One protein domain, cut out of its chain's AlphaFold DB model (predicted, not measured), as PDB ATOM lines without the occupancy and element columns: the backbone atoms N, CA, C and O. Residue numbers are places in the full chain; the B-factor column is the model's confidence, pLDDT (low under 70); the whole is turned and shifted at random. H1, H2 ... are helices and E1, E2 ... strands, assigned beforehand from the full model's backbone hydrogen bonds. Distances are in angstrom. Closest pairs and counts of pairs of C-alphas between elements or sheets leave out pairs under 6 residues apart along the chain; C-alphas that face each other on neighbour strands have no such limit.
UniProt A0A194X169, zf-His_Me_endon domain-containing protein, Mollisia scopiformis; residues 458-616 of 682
ATOM      1  N   ARG A 458     202.871  74.114 114.601       97.69
ATOM      2  CA  ARG A 458     203.647  74.294 113.363       97.69
ATOM      3  C   ARG A 458     203.246  73.284 112.283       97.69
ATOM      4  O   ARG A 458     203.021  73.671 111.139       97.69
ATOM      5  N   GLU A 459     203.107  72.010 112.638       97.62
ATOM      6  CA  GLU A 459     202.657  70.966 111.707       97.62
ATOM      7  C   GLU A 459     201.192  71.146 111.311       97.62
ATOM      8  O   GLU A 459     200.880  71.078 110.125       97.62
ATOM      9  N   ARG A 460     200.302  71.474 112.259       97.69
ATOM     10  CA  ARG A 460     198.893  71.770 111.946       97.69
ATOM     11  C   ARG A 460     198.742  72.935 110.973       97.69
ATOM     12  O   ARG A 460     197.971  72.831 110.024       97.69
ATOM     13  N   LYS A 461     199.525  74.006 111.139       98.06
ATOM     14  CA  LYS A 461     199.600  75.102 110.158       98.06
ATOM     15  C   LYS A 461     200.117  74.634 108.795       98.06
ATOM     16  O   LYS A 461     199.559  75.036 107.777       98.06
ATOM     17  N   ARG A 462     201.160  73.794 108.761       98.12
ATOM     18  CA  ARG A 462     201.714  73.230 107.515       98.12
ATOM     19  C   ARG A 462     200.663  72.407 106.760       98.12
ATOM     20  O   ARG A 462     200.489  72.625 105.570       98.12
ATOM     21  N   ILE A 463     199.923  71.537 107.451       97.62
ATOM     22  CA  ILE A 463     198.821  70.743 106.877       97.62
ATOM     23  C   ILE A 463     197.679  71.651 106.406       97.62
ATOM     24  O   ILE A 463     197.178  71.498 105.300       97.62
ATOM     25  N   ALA A 464     197.294  72.655 107.195       97.75
ATOM     26  CA  ALA A 464     196.241  73.594 106.807       97.75
ATOM     27  C   ALA A 464     196.589  74.457 105.573       97.75
ATOM     28  O   ALA A 464     195.681  75.033 104.977       97.75
ATOM     29  N   THR A 465     197.871  74.547 105.192       98.00
ATOM     30  CA  THR A 465     198.385  75.353 104.065       98.00
ATOM     31  C   THR A 465     198.968  74.533 102.906       98.00
ATOM     32  O   THR A 465     199.396  75.126 101.909       98.00
ATOM     33  N   SER A 466     199.002  73.199 103.007       97.50
ATOM     34  CA  SER A 466     199.462  72.318 101.931       97.50
ATOM     35  C   SER A 466     198.407  72.177 100.828       97.50
ATOM     36  O   SER A 466     197.223  72.442 101.033       97.50
ATOM     37  N   TYR A 467     198.845  71.737  99.647       96.00
ATOM     38  CA  TYR A 467     197.938  71.281  98.589       96.00
ATOM     39  C   TYR A 467     197.273  69.957  99.002       96.00
ATOM     40  O   TYR A 467     196.054  69.827  98.943       96.00
ATOM     41  N   ASN A 468     198.063  69.037  99.569       95.44
ATOM     42  CA  ASN A 468     197.625  67.753 100.125       95.44
ATOM     43  C   ASN A 468     197.017  67.943 101.534       95.44
ATOM     44  O   ASN A 468     197.495  67.374 102.518       95.44
ATOM     45  N   ARG A 469     196.030  68.832 101.661       96.56
ATOM     46  CA  ARG A 469     195.288  69.091 102.904       96.56
ATOM     47  C   ARG A 469     194.070  68.158 102.971       96.56
ATOM     48  O   ARG A 469     193.390  68.047 101.952       96.56
ATOM     49  N   PRO A 470     193.736  67.558 104.136       97.31
ATOM     50  CA  PRO A 470     192.601  66.641 104.273       97.31
ATOM     51  C   PRO A 470     191.313  67.145 103.587       97.31
ATOM     52  O   PRO A 470     190.960  68.316 103.779       97.31
ATOM     53  N   PRO A 471     190.599  66.306 102.806       97.25
ATOM     54  CA  PRO A 471     189.405  66.727 102.067       97.25
ATOM     55  C   PRO A 471     188.320  67.334 102.960       97.25
ATOM     56  O   PRO A 471     187.780  68.387 102.629       97.25
ATOM     57  N   SER A 472     188.079  66.751 104.138       97.19
ATOM     58  CA  SER A 472     187.167  67.272 105.167       97.19
ATOM     59  C   SER A 472     187.531  68.695 105.613       97.19
ATOM     60  O   SER A 472     186.686  69.591 105.598       97.19
ATOM     61  N   LEU A 473     188.811  68.945 105.904       97.50
ATOM     62  CA  LEU A 473     189.329  70.270 106.256       97.50
ATOM     63  C   LEU A 473     189.198  71.266 105.087       97.50
ATOM     64  O   LEU A 473     188.842  72.425 105.293       97.50
ATOM     65  N   THR A 474     189.429  70.816 103.850       97.75
ATOM     66  CA  THR A 474     189.195  71.615 102.634       97.75
ATOM     67  C   THR A 474     187.715  71.969 102.451       97.75
ATOM     68  O   THR A 474     187.408  73.130 102.174       97.75
ATOM     69  N   LYS A 475     186.806  71.004 102.638       98.00
ATOM     70  CA  LYS A 475     185.345  71.156 102.538       98.00
ATOM     71  C   LYS A 475     184.840  72.154 103.581       98.00
ATOM     72  O   LYS A 475     184.210  73.139 103.206       98.00
ATOM     73  N   ALA A 476     185.228  71.991 104.848       98.06
ATOM     74  CA  ALA A 476     184.868  72.897 105.940       98.06
ATOM     75  C   ALA A 476     185.389  74.334 105.731       98.06
ATOM     76  O   ALA A 476     184.655  75.299 105.951       98.06
ATOM     77  N   MET A 477     186.635  74.502 105.264       98.44
ATOM     78  CA  MET A 477     187.182  75.829 104.953       98.44
ATOM     79  C   MET A 477     186.463  76.500 103.774       98.44
ATOM     80  O   MET A 477     186.120  77.676 103.878       98.44
ATOM     81  N   LYS A 478     186.203  75.769 102.678       98.19
ATOM     82  CA  LYS A 478     185.418  76.276 101.536       98.19
ATOM     83  C   LYS A 478     184.010  76.683 101.977       98.19
ATOM     84  O   LYS A 478     183.611  77.814 101.733       98.19
ATOM     85  N   GLN A 479     183.301  75.804 102.687       98.06
ATOM     86  CA  GLN A 479     181.947  76.061 103.183       98.06
ATOM     87  C   GLN A 479     181.872  77.290 104.097       98.06
ATOM     88  O   GLN A 479     180.918  78.052 103.975       98.06
ATOM     89  N   TRP A 480     182.856  77.523 104.975       97.44
ATOM     90  CA  TRP A 480     182.872  78.739 105.800       97.44
ATOM     91  C   TRP A 480     183.072  80.000 104.957       97.44
ATOM     92  O   TRP A 480     182.326  80.962 105.124       97.44
ATOM     93  N   VAL A 481     184.022  79.980 104.013       97.19
ATOM     94  CA  VAL A 481     184.258  81.110 103.101       97.19
ATOM     95  C   VAL A 481     183.005  81.412 102.278       97.19
ATOM     96  O   VAL A 481     182.568  82.555 102.278       97.19
ATOM     97  N   THR A 482     182.374  80.410 101.658       96.69
ATOM     98  CA  THR A 482     181.131  80.599 100.892       96.69
ATOM     99  C   THR A 482     179.983  81.088 101.771       96.69
ATOM    100  O   THR A 482     179.395  82.116 101.454       96.69
ATOM    101  N   LYS A 483     179.683  80.429 102.905       95.69
ATOM    102  CA  LYS A 483     178.576  80.848 103.786       95.69
ATOM    103  C   LYS A 483     178.727  82.298 104.240       95.69
ATOM    104  O   LYS A 483     177.763  83.044 104.170       95.69
ATOM    105  N   THR A 484     179.927  82.715 104.644       94.25
ATOM    106  CA  THR A 484     180.187  84.103 105.047       94.25
ATOM    107  C   THR A 484     180.214  85.077 103.859       94.25
ATOM    108  O   THR A 484     179.810  86.223 104.019       94.25
ATOM    109  N   HIS A 485     180.635  84.658 102.662       93.44
ATOM    110  CA  HIS A 485     180.607  85.508 101.463       93.44
ATOM    111  C   HIS A 485     179.181  85.747 100.936       93.44
ATOM    112  O   HIS A 485     178.911  86.806 100.376       93.44
ATOM    113  N   ASN A 486     178.263  84.807 101.182       94.56
ATOM    114  CA  ASN A 486     176.834  84.942 100.883       94.56
ATOM    115  C   ASN A 486     176.100  85.912 101.837       94.56
ATOM    116  O   ASN A 486     174.971  86.287 101.549       94.56
ATOM    117  N   LEU A 487     176.724  86.325 102.952       91.25
ATOM    118  CA  LEU A 487     176.205  87.360 103.863       91.25
ATOM    119  C   LEU A 487     176.624  88.787 103.457       91.25
ATOM    120  O   LEU A 487     176.356  89.737 104.186       91.25
ATOM    121  N   LEU A 488     177.350  88.944 102.349       91.31
ATOM    122  CA  LEU A 488     177.857  90.231 101.874       91.31
ATOM    123  C   LEU A 488     176.992  90.750 100.719       91.31
ATOM    124  O   LEU A 488     176.644  89.974  99.825       91.31
ATOM    125  N   ASP A 489     176.752  92.063 100.684       87.50
ATOM    126  CA  ASP A 489     176.033  92.764  99.608       87.50
ATOM    127  C   ASP A 489     176.650  92.463  98.226       87.50
ATOM    128  O   ASP A 489     177.827  92.788  98.020       87.50
ATOM    129  N   PRO A 490     175.922  91.818  97.291       89.00
ATOM    130  CA  PRO A 490     176.454  91.407  95.992       89.00
ATOM    131  C   PRO A 490     176.910  92.569  95.096       89.00
ATOM    132  O   PRO A 490     177.684  92.314  94.177       89.00
ATOM    133  N   PHE A 491     176.494  93.814  95.358       88.44
ATOM    134  CA  PHE A 491     176.843  94.987  94.544       88.44
ATOM    135  C   PHE A 491     178.132  95.705  94.994       88.44
ATOM    136  O   PHE A 491     178.513  96.719  94.415       88.44
ATOM    137  N   ARG A 492     178.833  95.163  96.001       90.56
ATOM    138  CA  ARG A 492     180.137  95.645  96.499       90.56
ATOM    139  C   ARG A 492     181.217  95.742  95.409       90.56
ATOM    140  O   ARG A 492     181.422  94.794  94.650       90.56
ATOM    141  N   GLU A 493     182.009  96.814  95.420       92.50
ATOM    142  CA  GLU A 493     183.216  96.889  94.591       92.50
ATOM    143  C   GLU A 493     184.337  95.968  95.100       92.50
ATOM    144  O   GLU A 493     184.460  95.648  96.289       92.50
ATOM    145  N   ASP A 494     185.217  95.572  94.183       91.06
ATOM    146  CA  ASP A 494     186.339  94.674  94.461       91.06
ATOM    147  C   ASP A 494     187.451  95.353  95.297       91.06
ATOM    148  O   ASP A 494     188.198  94.685  96.014       91.06
ATOM    149  N   ASP A 495     187.511  96.690  95.277       93.06
ATOM    150  CA  ASP A 495     188.408  97.545  96.074       93.06
ATOM    151  C   ASP A 495     187.716  98.192  97.294       93.06
ATOM    152  O   ASP A 495     188.219  99.159  97.868       93.06
ATOM    153  N   ASP A 496     186.564  97.662  97.724       93.38
ATOM    154  CA  ASP A 496     185.823  98.163  98.886       93.38
ATOM    155  C   ASP A 496     185.891  97.276 100.131       93.38
ATOM    156  O   ASP A 496     186.247  96.093 100.119       93.38
ATOM    157  N   CYS A 497     185.573  97.880 101.276       93.94
ATOM    158  CA  CYS A 497     185.567  97.181 102.548       93.94
ATOM    159  C   CYS A 497     184.292  96.362 102.741       93.94
ATOM    160  O   CYS A 497     183.290  96.846 103.246       93.94
ATOM    161  N   TRP A 498     184.368  95.074 102.419       94.38
ATOM    162  CA  TRP A 498     183.262  94.146 102.653       94.38
ATOM    163  C   TRP A 498     183.114  93.862 104.156       94.38
ATOM    164  O   TRP A 498     183.959  93.170 104.727       94.38
ATOM    165  N   PHE A 499     182.091  94.401 104.818       91.06
ATOM    166  CA  PHE A 499     181.861  94.203 106.254       91.06
ATOM    167  C   PHE A 499     180.987  92.977 106.528       91.06
ATOM    168  O   PHE A 499     179.998  92.752 105.841       91.06
ATOM    169  N   HIS A 500     181.323  92.195 107.557       86.62
ATOM    170  CA  HIS A 500     180.406  91.174 108.077       86.62
ATOM    171  C   HIS A 500     179.164  91.871 108.675       86.62
ATOM    172  O   HIS A 500     179.367  92.735 109.529       86.62
ATOM    173  N   PRO A 501     177.916  91.524 108.294       85.06
ATOM    174  CA  PRO A 501     176.725  92.281 108.711       85.06
ATOM    175  C   PRO A 501     176.417  92.138 110.209       85.06
ATOM    176  O   PRO A 501     176.102  93.120 110.882       85.06
ATOM    177  N   SER A 502     176.597  90.928 110.747       83.06
ATOM    178  CA  SER A 502     176.453  90.613 112.175       83.06
ATOM    179  C   SER A 502     177.830  90.274 112.760       83.06
ATOM    180  O   SER A 502     178.170  89.093 112.875       83.06
ATOM    181  N   PRO A 503     178.718  91.260 112.993       81.81
ATOM    182  CA  PRO A 503     180.034  91.006 113.575       81.81
ATOM    183  C   PRO A 503     179.898  90.448 115.007       81.81
ATOM    184  O   PRO A 503     178.879  90.685 115.657       81.81
ATOM    185  N   PRO A 504     180.901  89.716 115.535       81.56
ATOM    186  CA  PRO A 504     180.833  89.197 116.899       81.56
ATOM    187  C   PRO A 504     180.634  90.340 117.911       81.56
ATOM    188  O   PRO A 504     181.418  91.294 117.891       81.56
ATOM    189  N   PRO A 505     179.622  90.263 118.799       79.44
ATOM    190  CA  PRO A 505     179.210  91.401 119.610       79.44
ATOM    191  C   PRO A 505     180.331  91.885 120.529       79.44
ATOM    192  O   PRO A 505     181.086  91.096 121.111       79.44
ATOM    193  N   ALA A 506     180.416  93.208 120.671       82.88
ATOM    194  CA  ALA A 506     181.364  93.866 121.554       82.88
ATOM    195  C   ALA A 506     181.248  93.321 122.983       82.88
ATOM    196  O   ALA A 506     180.160  93.240 123.551       82.88
ATOM    197  N   ARG A 507     182.384  92.970 123.588       81.75
ATOM    198  CA  ARG A 507     182.430  92.496 124.973       81.75
ATOM    199  C   ARG A 507     182.899  93.622 125.871       81.75
ATOM    200  O   ARG A 507     183.820  94.370 125.534       81.75
ATOM    201  N   PHE A 508     182.295  93.694 127.047       82.88
ATOM    202  CA  PHE A 508     182.795  94.518 128.132       82.88
ATOM    203  C   PHE A 508     184.155  93.986 128.593       82.88
ATOM    204  O   PHE A 508     184.327  92.798 128.872       82.88
ATOM    205  N   THR A 509     185.137  94.876 128.673       81.56
ATOM    206  CA  THR A 509     186.369  94.619 129.430       81.56
ATOM    207  C   THR A 509     186.081  94.643 130.932       81.56
ATOM    208  O   THR A 509     185.064  95.177 131.366       81.56
ATOM    209  N   ALA A 510     187.008  94.132 131.749       86.19
ATOM    210  CA  ALA A 510     186.914  94.205 133.213       86.19
ATOM    211  C   ALA A 510     186.768  95.647 133.762       86.19
ATOM    212  O   ALA A 510     186.339  95.826 134.895       86.19
ATOM    213  N   SER A 511     187.086  96.670 132.960       89.88
ATOM    214  CA  SER A 511     186.871  98.089 133.271       89.88
ATOM    215  C   SER A 511     185.521  98.646 132.784       89.88
ATOM    216  O   SER A 511     185.391  99.856 132.632       89.88
ATOM    217  N   GLY A 512     184.550  97.795 132.429       89.56
ATOM    218  CA  GLY A 512     183.223  98.206 131.943       89.56
ATOM    219  C   GLY A 512     183.195  98.844 130.546       89.56
ATOM    220  O   GLY A 512     182.140  99.269 130.091       89.56
ATOM    221  N   VAL A 513     184.325  98.905 129.833       84.94
ATOM    222  CA  VAL A 513     184.394  99.514 128.493       84.94
ATOM    223  C   VAL A 513     184.093  98.454 127.438       84.94
ATOM    224  O   VAL A 513     184.818  97.454 127.361       84.94
ATOM    225  N   LEU A 514     183.070  98.686 126.609       79.44
ATOM    226  CA  LEU A 514     182.825  97.905 125.394       79.44
ATOM    227  C   LEU A 514     184.047  97.977 124.475       79.44
ATOM    228  O   LEU A 514     184.525  99.061 124.134       79.44
ATOM    229  N   ARG A 515     184.554  96.817 124.057       76.44
ATOM    230  CA  ARG A 515     185.579  96.719 123.016       76.44
ATOM    231  C   ARG A 515     185.044  95.894 121.841       76.44
ATOM    232  O   ARG A 515     184.464  94.836 122.100       76.44
ATOM    233  N   PRO A 516     185.283  96.320 120.584       73.56
ATOM    234  CA  PRO A 516     184.984  95.508 119.404       73.56
ATOM    235  C   PRO A 516     185.691  94.159 119.530       73.56
ATOM    236  O   PRO A 516     186.914  94.112 119.708       73.56
ATOM    237  N   CYS A 517     184.928  93.063 119.558       63.06
ATOM    238  CA  CYS A 517     185.409  91.865 120.237       63.06
ATOM    239  C   CYS A 517     185.727  90.686 119.325       63.06
ATOM    240  O   CYS A 517     184.893  89.834 119.033       63.06
ATOM    241  N   GLY A 518     187.024  90.534 119.078       65.00
ATOM    242  CA  GLY A 518     187.585  89.334 118.480       65.00
ATOM    243  C   GLY A 518     187.612  89.414 116.962       65.00
ATOM    244  O   GLY A 518     186.668  89.824 116.300       65.00
ATOM    245  N   LYS A 519     188.737  88.994 116.394       80.62
ATOM    246  CA  LYS A 519     188.874  88.824 114.947       80.62
ATOM    247  C   LYS A 519     187.916  87.710 114.524       80.62
ATOM    248  O   LYS A 519     187.854  86.702 115.226       80.62
ATOM    249  N   LEU A 520     187.228  87.850 113.387       90.12
ATOM    250  CA  LEU A 520     186.345  86.796 112.878       90.12
ATOM    251  C   LEU A 520     187.156  85.503 112.685       90.12
ATOM    252  O   LEU A 520     188.043  85.436 111.828       90.12
ATOM    253  N   GLN A 521     186.899  84.509 113.532       94.25
ATOM    254  CA  GLN A 521     187.689  83.288 113.668       94.25
ATOM    255  C   GLN A 521     186.779  82.067 113.741       94.25
ATOM    256  O   GLN A 521     185.699  82.133 114.320       94.25
ATOM    257  N   LYS A 522     187.254  80.939 113.207       95.19
ATOM    258  CA  LYS A 522     186.617  79.630 113.376       95.19
ATOM    259  C   LYS A 522     187.652  78.577 113.760       95.19
ATOM    260  O   LYS A 522     188.799  78.619 113.306       95.19
ATOM    261  N   CYS A 523     187.247  77.651 114.627       97.06
ATOM    262  CA  CYS A 523     187.998  76.436 114.910       97.06
ATOM    263  C   CYS A 523     187.751  75.422 113.789       97.06
ATOM    264  O   CYS A 523     186.605  75.139 113.450       97.06
ATOM    265  N   PHE A 524     188.823  74.874 113.224       97.81
ATOM    266  CA  PHE A 524     188.750  73.790 112.252       97.81
ATOM    267  C   PHE A 524     189.286  72.513 112.878       97.81
ATOM    268  O   PHE A 524     190.470  72.438 113.213       97.81
ATOM    269  N   THR A 525     188.413  71.524 113.028       97.19
ATOM    270  CA  THR A 525     188.748  70.165 113.449       97.19
ATOM    271  C   THR A 525     188.942  69.260 112.233       97.19
ATOM    272  O   THR A 525     188.336  69.460 111.182       97.19
ATOM    273  N   TRP A 526     189.821  68.270 112.364       97.38
ATOM    274  CA  TRP A 526     189.923  67.135 111.444       97.38
ATOM    275  C   TRP A 526     190.518  65.934 112.178       97.38
ATOM    276  O   TRP A 526     191.027  66.069 113.293       97.38
ATOM    277  N   GLN A 527     190.475  64.766 111.546       95.94
ATOM    278  CA  GLN A 527     191.105  63.547 112.035       95.94
ATOM    279  C   GLN A 527     192.063  63.000 110.973       95.94
ATOM    280  O   GLN A 527     191.825  63.146 109.777       95.94
ATOM    281  N   ASP A 528     193.172  62.418 111.416       94.19
ATOM    282  CA  ASP A 528     194.093  61.632 110.594       94.19
ATOM    283  C   ASP A 528     194.640  60.440 111.404       94.19
ATOM    284  O   ASP A 528     194.295  60.260 112.575       94.19
ATOM    285  N   HIS A 529     195.526  59.638 110.804       93.19
ATOM    286  CA  HIS A 529     196.166  58.475 111.439       93.19
ATOM    287  C   HIS A 529     196.926  58.790 112.748       93.19
ATOM    288  O   HIS A 529     197.305  57.879 113.483       93.19
ATOM    289  N   ARG A 530     197.180  60.069 113.062       92.31
ATOM    290  CA  ARG A 530     197.818  60.517 114.309       92.31
ATOM    291  C   ARG A 530     196.777  60.891 115.368       92.31
ATOM    292  O   ARG A 530     197.077  60.766 116.557       92.31
ATOM    293  N   GLY A 531     195.563  61.281 114.983       93.88
ATOM    294  CA  GLY A 531     194.414  61.503 115.873       93.88
ATOM    295  C   GLY A 531     193.485  62.633 115.414       93.88
ATOM    296  O   GLY A 531     193.601  63.123 114.294       93.88
ATOM    297  N   LYS A 532     192.578  63.066 116.303       96.06
ATOM    298  CA  LYS A 532     191.824  64.324 116.155       96.06
ATOM    299  C   LYS A 532     192.766  65.510 116.406       96.06
ATOM    300  O   LYS A 532     193.582  65.478 117.331       96.06
ATOM    301  N   HIS A 533     192.642  66.546 115.581       96.31
ATOM    302  CA  HIS A 533     193.425  67.782 115.625       96.31
ATOM    303  C   HIS A 533     192.506  68.997 115.501       96.31
ATOM    304  O   HIS A 533     191.410  68.898 114.949       96.31
ATOM    305  N   SER A 534     192.963  70.161 115.967       97.06
ATOM    306  CA  SER A 534     192.237  71.425 115.828       97.06
ATOM    307  C   SER A 534     193.141  72.637 115.578       97.06
ATOM    308  O   SER A 534     194.235  72.771 116.143       97.06
ATOM    309  N   LEU A 535     192.685  73.554 114.722       97.44
ATOM    310  CA  LEU A 535     193.377  74.804 114.404       97.44
ATOM    311  C   LEU A 535     192.380  75.962 114.277       97.44
ATOM    312  O   LEU A 535     191.509  75.946 113.412       97.44
ATOM    313  N   VAL A 536     192.531  76.989 115.116       97.00
ATOM    314  CA  VAL A 536     191.741  78.226 115.022       97.00
ATOM    315  C   VAL A 536     192.378  79.164 113.998       97.00
ATOM    316  O   VAL A 536     193.574  79.457 114.082       97.00
ATOM    317  N   LEU A 537     191.590  79.640 113.031       97.25
ATOM    318  CA  LEU A 537     192.042  80.528 111.958       97.25
ATOM    319  C   LEU A 537     191.122  81.743 111.803       97.25
ATOM    320  O   LEU A 537     189.920  81.661 112.025       97.25
ATOM    321  N   ASN A 538     191.709  82.867 111.384       95.94
ATOM    322  CA  ASN A 538     190.996  84.110 111.075       95.94
ATOM    323  C   ASN A 538     190.412  84.035 109.654       95.94
ATOM    324  O   ASN A 538     191.055  83.454 108.777       95.94
ATOM    325  N   TYR A 539     189.271  84.676 109.394       96.50
ATOM    326  CA  TYR A 539     188.579  84.614 108.100       96.50
ATOM    327  C   TYR A 539     189.483  84.940 106.904       96.50
ATOM    328  O   TYR A 539     189.642  84.109 106.012       96.50
ATOM    329  N   GLY A 540     190.167  86.090 106.913       96.50
ATOM    330  CA  GLY A 540     191.065  86.472 105.814       96.50
ATOM    331  C   GLY A 540     192.257  85.522 105.624       96.50
ATOM    332  O   GLY A 540     192.769  85.402 104.514       96.50
ATOM    333  N   MET A 541     192.662  84.778 106.663       97.94
ATOM    334  CA  MET A 541     193.658  83.710 106.523       97.94
ATOM    335  C   MET A 541     193.048  82.511 105.790       97.94
ATOM    336  O   MET A 541     193.622  82.052 104.808       97.94
ATOM    337  N   VAL A 542     191.869  82.034 106.205       98.06
ATOM    338  CA  VAL A 542     191.188  80.912 105.533       98.06
ATOM    339  C   VAL A 542     190.854  81.259 104.086       98.06
ATOM    340  O   VAL A 542     191.155  80.466 103.200       98.06
ATOM    341  N   SER A 543     190.333  82.458 103.819       97.69
ATOM    342  CA  SER A 543     190.033  82.921 102.461       97.69
ATOM    343  C   SER A 543     191.283  82.967 101.570       97.69
ATOM    344  O   SER A 543     191.246  82.465 100.446       97.69
ATOM    345  N   LYS A 544     192.430  83.461 102.063       97.94
ATOM    346  CA  LYS A 544     193.690  83.410 101.297       97.94
ATOM    347  C   LYS A 544     194.229  81.989 101.108       97.94
ATOM    348  O   LYS A 544     194.818  81.717 100.068       97.94
ATOM    349  N   ILE A 545     194.028  81.076 102.060       98.06
ATOM    350  CA  ILE A 545     194.418  79.667 101.895       98.06
ATOM    351  C   ILE A 545     193.519  78.973 100.856       98.06
ATOM    352  O   ILE A 545     194.032  78.329  99.947       98.06
ATOM    353  N   VAL A 546     192.191  79.095 100.979       97.75
ATOM    354  CA  VAL A 546     191.196  78.458 100.092       97.75
ATOM    355  C   VAL A 546     191.344  78.927  98.648       97.75
ATOM    356  O   VAL A 546     191.310  78.104  97.742       97.75
ATOM    357  N   ASN A 547     191.564  80.228  98.447       96.88
ATOM    358  CA  ASN A 547     191.747  80.829  97.126       96.88
ATOM    359  C   ASN A 547     193.219  80.837  96.664       96.88
ATOM    360  O   ASN A 547     193.563  81.553  95.729       96.88
ATOM    361  N   PHE A 548     194.111  80.120  97.361       97.06
ATOM    362  CA  PHE A 548     195.560  80.046  97.121       97.06
ATOM    363  C   PHE A 548     196.335  81.390  97.098       97.06
ATOM    364  O   PHE A 548     197.540  81.389  96.843       97.06
ATOM    365  N   LYS A 549     195.703  82.515  97.468       97.50
ATOM    366  CA  LYS A 549     196.255  83.888  97.542       97.50
ATOM    367  C   LYS A 549     197.244  84.119  98.713       97.50
ATOM    368  O   LYS A 549     197.250  85.196  99.310       97.50
ATOM    369  N   LEU A 550     198.069  83.123  99.061       97.75
ATOM    370  CA  LEU A 550     199.226  83.255  99.963       97.75
ATOM    371  C   LEU A 550     200.528  83.030  99.189       97.75
ATOM    372  O   LEU A 550     200.738  81.946  98.637       97.75
ATOM    373  N   THR A 551     201.445  84.000  99.224       97.50
ATOM    374  CA  THR A 551     202.778  83.837  98.616       97.50
ATOM    375  C   THR A 551     203.609  82.769  99.346       97.50
ATOM    376  O   THR A 551     203.351  82.441 100.507       97.50
ATOM    377  N   LYS A 552     204.662  82.240  98.702       98.06
ATOM    378  CA  LYS A 552     205.602  81.281  99.329       98.06
ATOM    379  C   LYS A 552     206.186  81.825 100.643       98.06
ATOM    380  O   LYS A 552     206.249  81.098 101.633       98.06
ATOM    381  N   GLN A 553     206.530  83.114 100.667       97.94
ATOM    382  CA  GLN A 553     207.029  83.825 101.847       97.94
ATOM    383  C   GLN A 553     205.957  83.957 102.943       97.94
ATOM    384  O   GLN A 553     206.264  83.771 104.115       97.94
ATOM    385  N   GLN A 554     204.694  84.212 102.583       98.25
ATOM    386  CA  GLN A 554     203.584  84.282 103.540       98.25
ATOM    387  C   GLN A 554     203.239  82.916 104.146       98.25
ATOM    388  O   GLN A 554     202.984  82.834 105.348       98.25
ATOM    389  N   LYS A 555     203.275  81.838 103.346       98.44
ATOM    390  CA  LYS A 555     203.114  80.457 103.834       98.44
ATOM    391  C   LYS A 555     204.224  80.110 104.835       98.44
ATOM    392  O   LYS A 555     203.921  79.725 105.963       98.44
ATOM    393  N   ASP A 556     205.493  80.323 104.472       98.50
ATOM    394  CA  ASP A 556     206.639  80.157 105.383       98.50
ATOM    395  C   ASP A 556     206.490  81.005 106.656       98.50
ATOM    396  O   ASP A 556     206.584  80.491 107.771       98.50
ATOM    397  N   GLY A 557     206.184  82.292 106.493       98.31
ATOM    398  CA  GLY A 557     206.008  83.240 107.580       98.31
ATOM    399  C   GLY A 557     204.947  82.798 108.586       98.31
ATOM    400  O   GLY A 557     205.196  82.786 109.793       98.31
ATOM    401  N   PHE A 558     203.781  82.368 108.102       98.25
ATOM    402  CA  PHE A 558     202.684  81.892 108.941       98.25
ATOM    403  C   PHE A 558     203.044  80.610 109.708       98.25
ATOM    404  O   PHE A 558     202.766  80.521 110.909       98.25
ATOM    405  N   ILE A 559     203.669  79.633 109.037       98.25
ATOM    406  CA  ILE A 559     204.035  78.327 109.612       98.25
ATOM    407  C   ILE A 559     205.199  78.464 110.603       98.25
ATOM    408  O   ILE A 559     205.102  77.991 111.735       98.25
ATOM    409  N   ASN A 560     206.300  79.088 110.173       98.19
ATOM    410  CA  ASN A 560     207.603  79.041 110.840       98.19
ATOM    411  C   ASN A 560     207.918  80.298 111.665       98.19
ATOM    412  O   ASN A 560     208.540  80.184 112.715       98.19
ATOM    413  N   LYS A 561     207.486  81.486 111.216       97.75
ATOM    414  CA  LYS A 561     207.849  82.794 111.809       97.75
ATOM    415  C   LYS A 561     206.683  83.472 112.546       97.75
ATOM    416  O   LYS A 561     206.753  84.654 112.863       97.75
ATOM    417  N   GLN A 562     205.607  82.723 112.794       96.38
ATOM    418  CA  GLN A 562     204.382  83.163 113.473       96.38
ATOM    419  C   GLN A 562     203.714  84.420 112.872       96.38
ATOM    420  O   GLN A 562     203.060  85.168 113.591       96.38
ATOM    421  N   TRP A 563     203.835  84.653 111.559       98.12
ATOM    422  CA  TRP A 563     203.204  85.806 110.900       98.12
ATOM    423  C   TRP A 563     201.683  85.823 111.095       98.12
ATOM    424  O   TRP A 563     201.027  84.778 111.171       98.12
ATOM    425  N   HIS A 564     201.127  87.030 111.158       96.38
ATOM    426  CA  HIS A 564     199.721  87.279 111.460       96.38
ATOM    427  C   HIS A 564     198.994  87.851 110.242       96.38
ATOM    428  O   HIS A 564     199.613  88.429 109.352       96.38
ATOM    429  N   LEU A 565     197.664  87.732 110.237       97.12
ATOM    430  CA  LEU A 565     196.808  88.479 109.318       97.12
ATOM    431  C   LEU A 565     196.729  89.951 109.763       97.12
ATOM    432  O   LEU A 565     196.429  90.224 110.932       97.12
ATOM    433  N   SER A 566     196.955  90.869 108.828       96.12
ATOM    434  CA  SER A 566     196.796  92.321 108.983       96.12
ATOM    435  C   SER A 566     195.711  92.836 108.044       96.12
ATOM    436  O   SER A 566     195.592  92.344 106.923       96.12
ATOM    437  N   HIS A 567     194.957  93.844 108.480       95.81
ATOM    438  CA  HIS A 567     193.936  94.514 107.674       95.81
ATOM    439  C   HIS A 567     194.516  95.836 107.162       95.81
ATOM    440  O   HIS A 567     194.816  96.732 107.949       95.81
ATOM    441  N   LEU A 568     194.702  95.944 105.847       97.06
ATOM    442  CA  LEU A 568     195.312  97.106 105.194       97.06
ATOM    443  C   LEU A 568     194.422  98.346 105.290       97.06
ATOM    444  O   LEU A 568     194.942  99.450 105.358       97.06
ATOM    445  N   CYS A 569     193.105  98.163 105.364       95.75
ATOM    446  CA  CYS A 569     192.117  99.220 105.591       95.75
ATOM    447  C   CYS A 569     191.958  99.636 107.067       95.75
ATOM    448  O   CYS A 569     191.187 100.539 107.372       95.75
ATOM    449  N   GLY A 570     192.609  98.946 108.012       92.88
ATOM    450  CA  GLY A 570     192.436  99.168 109.455       92.88
ATOM    451  C   GLY A 570     191.106  98.662 110.038       92.88
ATOM    452  O   GLY A 570     190.987  98.526 111.256       92.88
ATOM    453  N   ASN A 571     190.127  98.320 109.196       92.31
ATOM    454  CA  ASN A 571     188.814  97.837 109.616       92.31
ATOM    455  C   ASN A 571     188.870  96.332 109.950       92.31
ATOM    456  O   ASN A 571     189.019  95.486 109.064       92.31
ATOM    457  N   TRP A 572     188.735  95.977 111.231       89.06
ATOM    458  CA  TRP A 572     188.894  94.600 111.729       89.06
ATOM    459  C   TRP A 572     187.782  93.627 111.289       89.06
ATOM    460  O   TRP A 572     188.023  92.421 111.223       89.06
ATOM    461  N   THR A 573     186.594  94.141 110.956       91.81
ATOM    462  CA  THR A 573     185.454  93.395 110.389       91.81
ATOM    463  C   THR A 573     185.545  93.194 108.874       91.81
ATOM    464  O   THR A 573     184.710  92.489 108.311       91.81
ATOM    465  N   CYS A 574     186.531  93.797 108.195       94.31
ATOM    466  CA  CYS A 574     186.629  93.730 106.738       94.31
ATOM    467  C   CYS A 574     187.074  92.343 106.249       94.31
ATOM    468  O   CYS A 574     188.114  91.817 106.652       94.31
ATOM    469  N   LEU A 575     186.278  91.778 105.343       95.75
ATOM    470  CA  LEU A 575     186.412  90.431 104.797       95.75
ATOM    471  C   LEU A 575     187.057  90.398 103.403       95.75
ATOM    472  O   LEU A 575     187.351  89.309 102.905       95.75
ATOM    473  N   ASN A 576     187.294  91.558 102.775       96.12
ATOM    474  CA  ASN A 576     187.890  91.644 101.442       96.12
ATOM    475  C   ASN A 576     189.321  91.039 101.440       96.12
ATOM    476  O   ASN A 576     190.211  91.531 102.149       96.12
ATOM    477  N   PRO A 577     189.597  89.985 100.639       95.38
ATOM    478  CA  PRO A 577     190.918  89.362 100.561       95.38
ATOM    479  C   PRO A 577     192.014  90.258  99.967       95.38
ATOM    480  O   PRO A 577     193.190  89.947 100.173       95.38
ATOM    481  N   ARG A 578     191.669  91.333  99.243       96.25
ATOM    482  CA  ARG A 578     192.602  92.378  98.782       96.25
ATOM    483  C   ARG A 578     192.995  93.304  99.937       96.25
ATOM    484  O   ARG A 578     194.167  93.629 100.088       96.25
ATOM    485  N   HIS A 579     192.063  93.609 100.843       97.06
ATOM    486  CA  HIS A 579     192.284  94.499 101.995       97.06
ATOM    487  C   HIS A 579     192.980  93.821 103.187       97.06
ATOM    488  O   HIS A 579     193.014  94.369 104.291       97.06
ATOM    489  N   THR A 580     193.559  92.635 102.994       97.19
ATOM    490  CA  THR A 580     194.305  91.912 104.028       97.19
ATOM    491  C   THR A 580     195.651  91.414 103.507       97.19
ATOM    492  O   THR A 580     195.800  91.085 102.332       97.19
ATOM    493  N   THR A 581     196.640  91.293 104.390       98.00
ATOM    494  CA  THR A 581     197.946  90.676 104.096       98.00
ATOM    495  C   THR A 581     198.378  89.751 105.235       98.00
ATOM    496  O   THR A 581     197.777  89.761 106.309       98.00
ATOM    497  N   VAL A 582     199.402  88.929 105.003       98.25
ATOM    498  CA  VAL A 582     200.051  88.108 106.034       98.25
ATOM    499  C   VAL A 582     201.496  88.572 106.172       98.25
ATOM    500  O   VAL A 582     202.226  88.594 105.185       98.25
ATOM    501  N   GLU A 583     201.902  88.965 107.377       97.94
ATOM    502  CA  GLU A 583     203.160  89.691 107.609       97.94
ATOM    503  C   GLU A 583     203.687  89.509 109.056       97.94
ATOM    504  O   GLU A 583     202.956  89.015 109.928       97.94
ATOM    505  N   PRO A 584     204.947  89.893 109.357       98.06
ATOM    506  CA  PRO A 584     205.495  89.842 110.712       98.06
ATOM    507  C   PRO A 584     204.664  90.644 111.722       98.06
ATOM    508  O   PRO A 584     204.227  91.759 111.437       98.06
ATOM    509  N   GLY A 585     204.537  90.138 112.955       96.44
ATOM    510  CA  GLY A 585     203.769  90.805 114.018       96.44
ATOM    511  C   GLY A 585     204.222  92.237 114.326       96.44
ATOM    512  O   GLY A 585     203.382  93.093 114.582       96.44
ATOM    513  N   LYS A 586     205.526  92.531 114.205       96.94
ATOM    514  CA  LYS A 586     206.063  93.898 114.335       96.94
ATOM    515  C   LYS A 586     205.470  94.858 113.291       96.94
ATOM    516  O   LYS A 586     205.114  95.978 113.643       96.94
ATOM    517  N   ILE A 587     205.312  94.411 112.039       97.12
ATOM    518  CA  ILE A 587     204.721  95.222 110.964       97.12
ATOM    519  C   ILE A 587     203.228  95.434 111.243       97.12
ATOM    520  O   ILE A 587     202.801  96.583 111.333       97.12
ATOM    521  N   ASN A 588     202.484  94.358 111.530       96.00
ATOM    522  CA  ASN A 588     201.056  94.400 111.880       96.00
ATOM    523  C   ASN A 588     200.763  95.409 113.006       96.00
ATOM    524  O   ASN A 588     199.933  96.302 112.850       96.00
ATOM    525  N   ILE A 589     201.520  95.337 114.107       94.31
ATOM    526  CA  ILE A 589     201.385  96.264 115.238       94.31
ATOM    527  C   ILE A 589     201.703  97.708 114.818       94.31
ATOM    528  O   ILE A 589     200.984  98.623 115.218       94.31
ATOM    529  N   SER A 590     202.727  97.928 113.985       95.38
ATOM    530  CA  SER A 590     203.101  99.272 113.520       95.38
ATOM    531  C   SER A 590     202.091  99.913 112.555       95.38
ATOM    532  O   SER A 590     202.004 101.140 112.508       95.38
ATOM    533  N   ARG A 591     201.276  99.124 111.832       94.50
ATOM    534  CA  ARG A 591     200.215  99.650 110.946       94.50
ATOM    535  C   ARG A 591     199.156 100.454 111.695       94.50
ATOM    536  O   ARG A 591     198.599 101.380 111.111       94.50
ATOM    537  N   ASN A 592     198.920 100.168 112.980       91.81
ATOM    538  CA  ASN A 592     197.968 100.917 113.812       91.81
ATOM    539  C   ASN A 592     198.233 102.434 113.783       91.81
ATOM    540  O   ASN A 592     197.292 103.221 113.703       91.81
ATOM    541  N   ASN A 593     199.509 102.839 113.741       93.00
ATOM    542  CA  ASN A 593     199.919 104.245 113.709       93.00
ATOM    543  C   ASN A 593     199.502 104.951 112.399       93.00
ATOM    544  O   ASN A 593     199.203 106.144 112.397       93.00
ATOM    545  N   CYS A 594     199.409 104.231 111.276       93.94
ATOM    546  CA  CYS A 594     198.932 104.805 110.012       93.94
ATOM    547  C   CYS A 594     197.429 105.128 110.028       93.94
ATOM    548  O   CYS A 594     196.980 105.957 109.238       93.94
ATOM    549  N   PHE A 595     196.654 104.513 110.931       90.38
ATOM    550  CA  PHE A 595     195.214 104.757 111.080       90.38
ATOM    551  C   PHE A 595     194.867 105.778 112.177       90.38
ATOM    552  O   PHE A 595     193.678 106.066 112.356       90.38
ATOM    553  N   SER A 596     195.871 106.313 112.888       86.62
ATOM    554  CA  SER A 596     195.748 107.412 113.862       86.62
ATOM    555  C   SER A 596     196.341 108.733 113.355       86.62
ATOM    556  O   SER A 596     195.736 109.785 113.549       86.62
ATOM    557  N   HIS A 597     197.505 108.711 112.698       80.19
ATOM    558  CA  HIS A 597     198.200 109.930 112.262       80.19
ATOM    559  C   HIS A 597     197.798 110.369 110.849       80.19
ATOM    560  O   HIS A 597     197.441 109.549 110.007       80.19
ATOM    561  N   ARG A 598     197.886 111.674 110.542       77.25
ATOM    562  CA  ARG A 598     197.636 112.205 109.183       77.25
ATOM    563  C   ARG A 598     198.776 111.937 108.188       77.25
ATOM    564  O   ARG A 598     198.534 112.037 106.993       77.25
ATOM    565  N   SER A 599     199.955 111.530 108.660       83.06
ATOM    566  CA  SER A 599     201.119 111.175 107.836       83.06
ATOM    567  C   SER A 599     200.830 110.080 106.799       83.06
ATOM    568  O   SER A 599     199.910 109.268 106.960       83.06
ATOM    569  N   GLY A 600     201.660 110.045 105.752       89.94
ATOM    570  CA  GLY A 600     201.668 108.974 104.754       89.94
ATOM    571  C   GLY A 600     202.046 107.610 105.345       89.94
ATOM    572  O   GLY A 600     202.603 107.511 106.440       89.94
ATOM    573  N   CYS A 601     201.725 106.545 104.610       95.56
ATOM    574  CA  CYS A 601     202.081 105.177 104.973       95.56
ATOM    575  C   CYS A 601     203.394 104.761 104.291       95.56
ATOM    576  O   CYS A 601     203.518 104.878 103.074       95.56
ATOM    577  N   LEU A 602     204.341 104.249 105.085       96.06
ATOM    578  CA  LEU A 602     205.640 103.724 104.634       96.06
ATOM    579  C   LEU A 602     205.695 102.183 104.634       96.06
ATOM    580  O   LEU A 602     206.762 101.600 104.471       96.06
ATOM    581  N   HIS A 603     204.565 101.508 104.865       96.88
ATOM    582  CA  HIS A 603     204.488 100.048 104.805       96.88
ATOM    583  C   HIS A 603     204.375  99.558 103.364       96.88
ATOM    584  O   HIS A 603     203.726 100.198 102.539       96.88
ATOM    585  N   ASP A 604     204.918  98.370 103.111       96.06
ATOM    586  CA  ASP A 604     204.675  97.594 101.899       96.06
ATOM    587  C   ASP A 604     203.968  96.266 102.264       96.06
ATOM    588  O   ASP A 604     204.441  95.559 103.161       96.06
ATOM    589  N   PRO A 605     202.802  95.934 101.673       96.00
ATOM    590  CA  PRO A 605     201.937  96.832 100.898       96.00
ATOM    591  C   PRO A 605     201.440  98.006 101.754       96.00
ATOM    592  O   PRO A 605     201.347  97.889 102.983       96.00
ATOM    593  N   LYS A 606     201.092  99.128 101.117       96.94
ATOM    594  CA  LYS A 606     200.582 100.332 101.798       96.94
ATOM    595  C   LYS A 606     199.277 100.052 102.555       96.94
ATOM    596  O   LYS A 606     198.504  99.163 102.200       96.94
ATOM    597  N   CYS A 607     199.034 100.807 103.624       96.62
ATOM    598  CA  CYS A 607     197.731 100.831 104.285       96.62
ATOM    599  C   CYS A 607     196.725 101.597 103.417       96.62
ATOM    600  O   CYS A 607     196.981 102.747 103.065       96.62
ATOM    601  N   LEU A 608     195.580 100.967 103.157       95.69
ATOM    602  CA  LEU A 608     194.420 101.493 102.437       95.69
ATOM    603  C   LEU A 608     193.589 102.398 103.362       95.69
ATOM    604  O   LEU A 608     192.476 102.073 103.781       95.69
ATOM    605  N   LYS A 609     194.210 103.481 103.824       92.56
ATOM    606  CA  LYS A 609     193.711 104.340 104.908       92.56
ATOM    607  C   LYS A 609     192.465 105.125 104.492       92.56
ATOM    608  O   LYS A 609     191.595 105.372 105.316       92.56
ATOM    609  N   GLU A 610     192.395 105.491 103.223       91.00
ATOM    610  CA  GLU A 610     191.252 106.089 102.535       91.00
ATOM    611  C   GLU A 610     190.029 105.158 102.462       91.00
ATOM    612  O   GLU A 610     188.906 105.645 102.484       91.00
ATOM    613  N   LYS A 611     190.220 103.829 102.501       92.38
ATOM    614  CA  LYS A 611     189.139 102.832 102.650       92.38
ATOM    615  C   LYS A 611     188.815 102.499 104.127       92.38
ATOM    616  O   LYS A 611     188.117 101.524 104.415       92.38
ATOM    617  N   LYS A 612     189.316 103.271 105.103       90.12
ATOM    618  CA  LYS A 612     188.955 103.117 106.527       90.12
ATOM    619  C   LYS A 612     187.586 103.752 106.788       90.12
ATOM    620  O   LYS A 612     187.454 104.971 106.719       90.12
ATOM    621  N   VAL A 613     186.596 102.945 107.160       87.19
ATOM    622  CA  VAL A 613     185.235 103.418 107.461       87.19
ATOM    623  C   VAL A 613     185.090 103.569 108.980       87.19
ATOM    624  O   VAL A 613     185.591 102.713 109.718       87.19
ATOM    625  N   PRO A 614     184.445 104.631 109.489       85.62
ATOM    626  CA  PRO A 614     184.083 104.726 110.899       85.62
ATOM    627  C   PRO A 614     183.176 103.557 111.300       85.62
ATOM    628  O   PRO A 614     182.096 103.382 110.740       85.62
ATOM    629  N   LEU A 615     183.627 102.747 112.259       84.50
ATOM    630  CA  LEU A 615     182.849 101.642 112.819       84.50
ATOM    631  C   LEU A 615     182.387 101.988 114.235       84.50
ATOM    632  O   LEU A 615     183.169 102.504 115.040       84.50
ATOM    633  N   ALA A 616     181.143 101.643 114.546       83.12
ATOM    634  CA  ALA A 616     180.596 101.661 115.893       83.12
ATOM    635  C   ALA A 616     181.271 100.584 116.779       83.12
ATOM    636  O   ALA A 616     181.990  99.714 116.272       83.12
TER     637      ALA A 616
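AT A GLANCE: This is residues 458 to 616 of the 682 residues of the protein "zf-His_Me_endon domain-containing protein" of Mollisia scopiformis (UniProt A0A194X169). A long, two-stranded hairpin, E1 and E2, has H2 packed alongside E1 and H1 beside E2; next to it is a second, short hairpin, E3 and E4, with H3, H4 and H5 packed around it. H3 follows E2 directly and packs on both hairpins, while long links without named elements fill out much of the rest, one with a narrow loop that reaches out from the body around Ser 511. The printed part has 159 residues, with five named helices and four named strands in the order H1 H2 E1 E2 H3 H4 E3 E4 H5; both sheets are antiparallel pairs. The class is mixed, helices and strands, with under half of the residues in named elements. The whole is compact, with a radius of gyration of the C-alphas of 16.5 A and spans of 53 by 40 by 31 A.

IN THESE COORDINATES: H1, residues 458 to 465, begins with C-alpha 458 at (203.647, 74.294, 113.363). H2, residues 471 to 485, is 20.7 A long. E1, residues 521 to 528, is 22.8 A long, and E2, residues 531 to 538, is 23.4 A long, beginning at C-alpha 531 (194.414, 61.503, 115.873). H3 is residues 539 to 546 and H4 residues 552 to 560. E3, residues 564 to 567, and E4, residues 580 to 583, are short. H5, residues 585 to 595, is 16.6 A long and ends at C-alpha 595 (195.214, 104.757, 111.080).

HOW THE PARTS SIT: The closest C-alphas of H1 and E2 are those of Arg 460 and Leu 535, 6.8 A apart. H1 and H4 touch, closest at the C-alphas of Lys 461 and Ile 559, 5.5 A. The closest C-alphas of H2 and E1 are those of Leu 473 and Trp 526, 6.1 A. H2 and H3 touch at a steep tilt of 50 degrees, opposite ways, closest at the C-alphas of Val 481 and Ser 543, 6.1 A. In the hairpin E1 and E2, N 524 and O 535 are within hydrogen-bond range at 2.9 A. In the hairpin E3 and E4, N 566 and O 581 are within range at 2.9 A. The closest C-alphas of H3 and E4 are those of Gly 540 and Thr 580, 6.6 A; of H4 and E4, Gln 554 and Val 582, 5.8 A; of E3 and H5, Ser 566 and Asn 588, 5.6 A. H4 and H5 are apart. In H1, H2, H3 and H4 every O i to N i+4 pair is within hydrogen-bond range; in H5 3 of 7 are, beside 7 of 8 O i to N i+3 pairs.

THE WHOLE: The two C-alphas farthest apart, of His 529 and Arg 598, are 53.8 A apart. The printed part has no cut. The links H2 to E1, 35 residues, and E3 to E4, 12 residues, are long; in the first, residues 507 to 508 pair antiparallel with residues 514 to 515. After H5, residues 596 to 616 hold no named element. The mean pLDDT of the printed part is 93.2, and residues 517 to 518 are under 70.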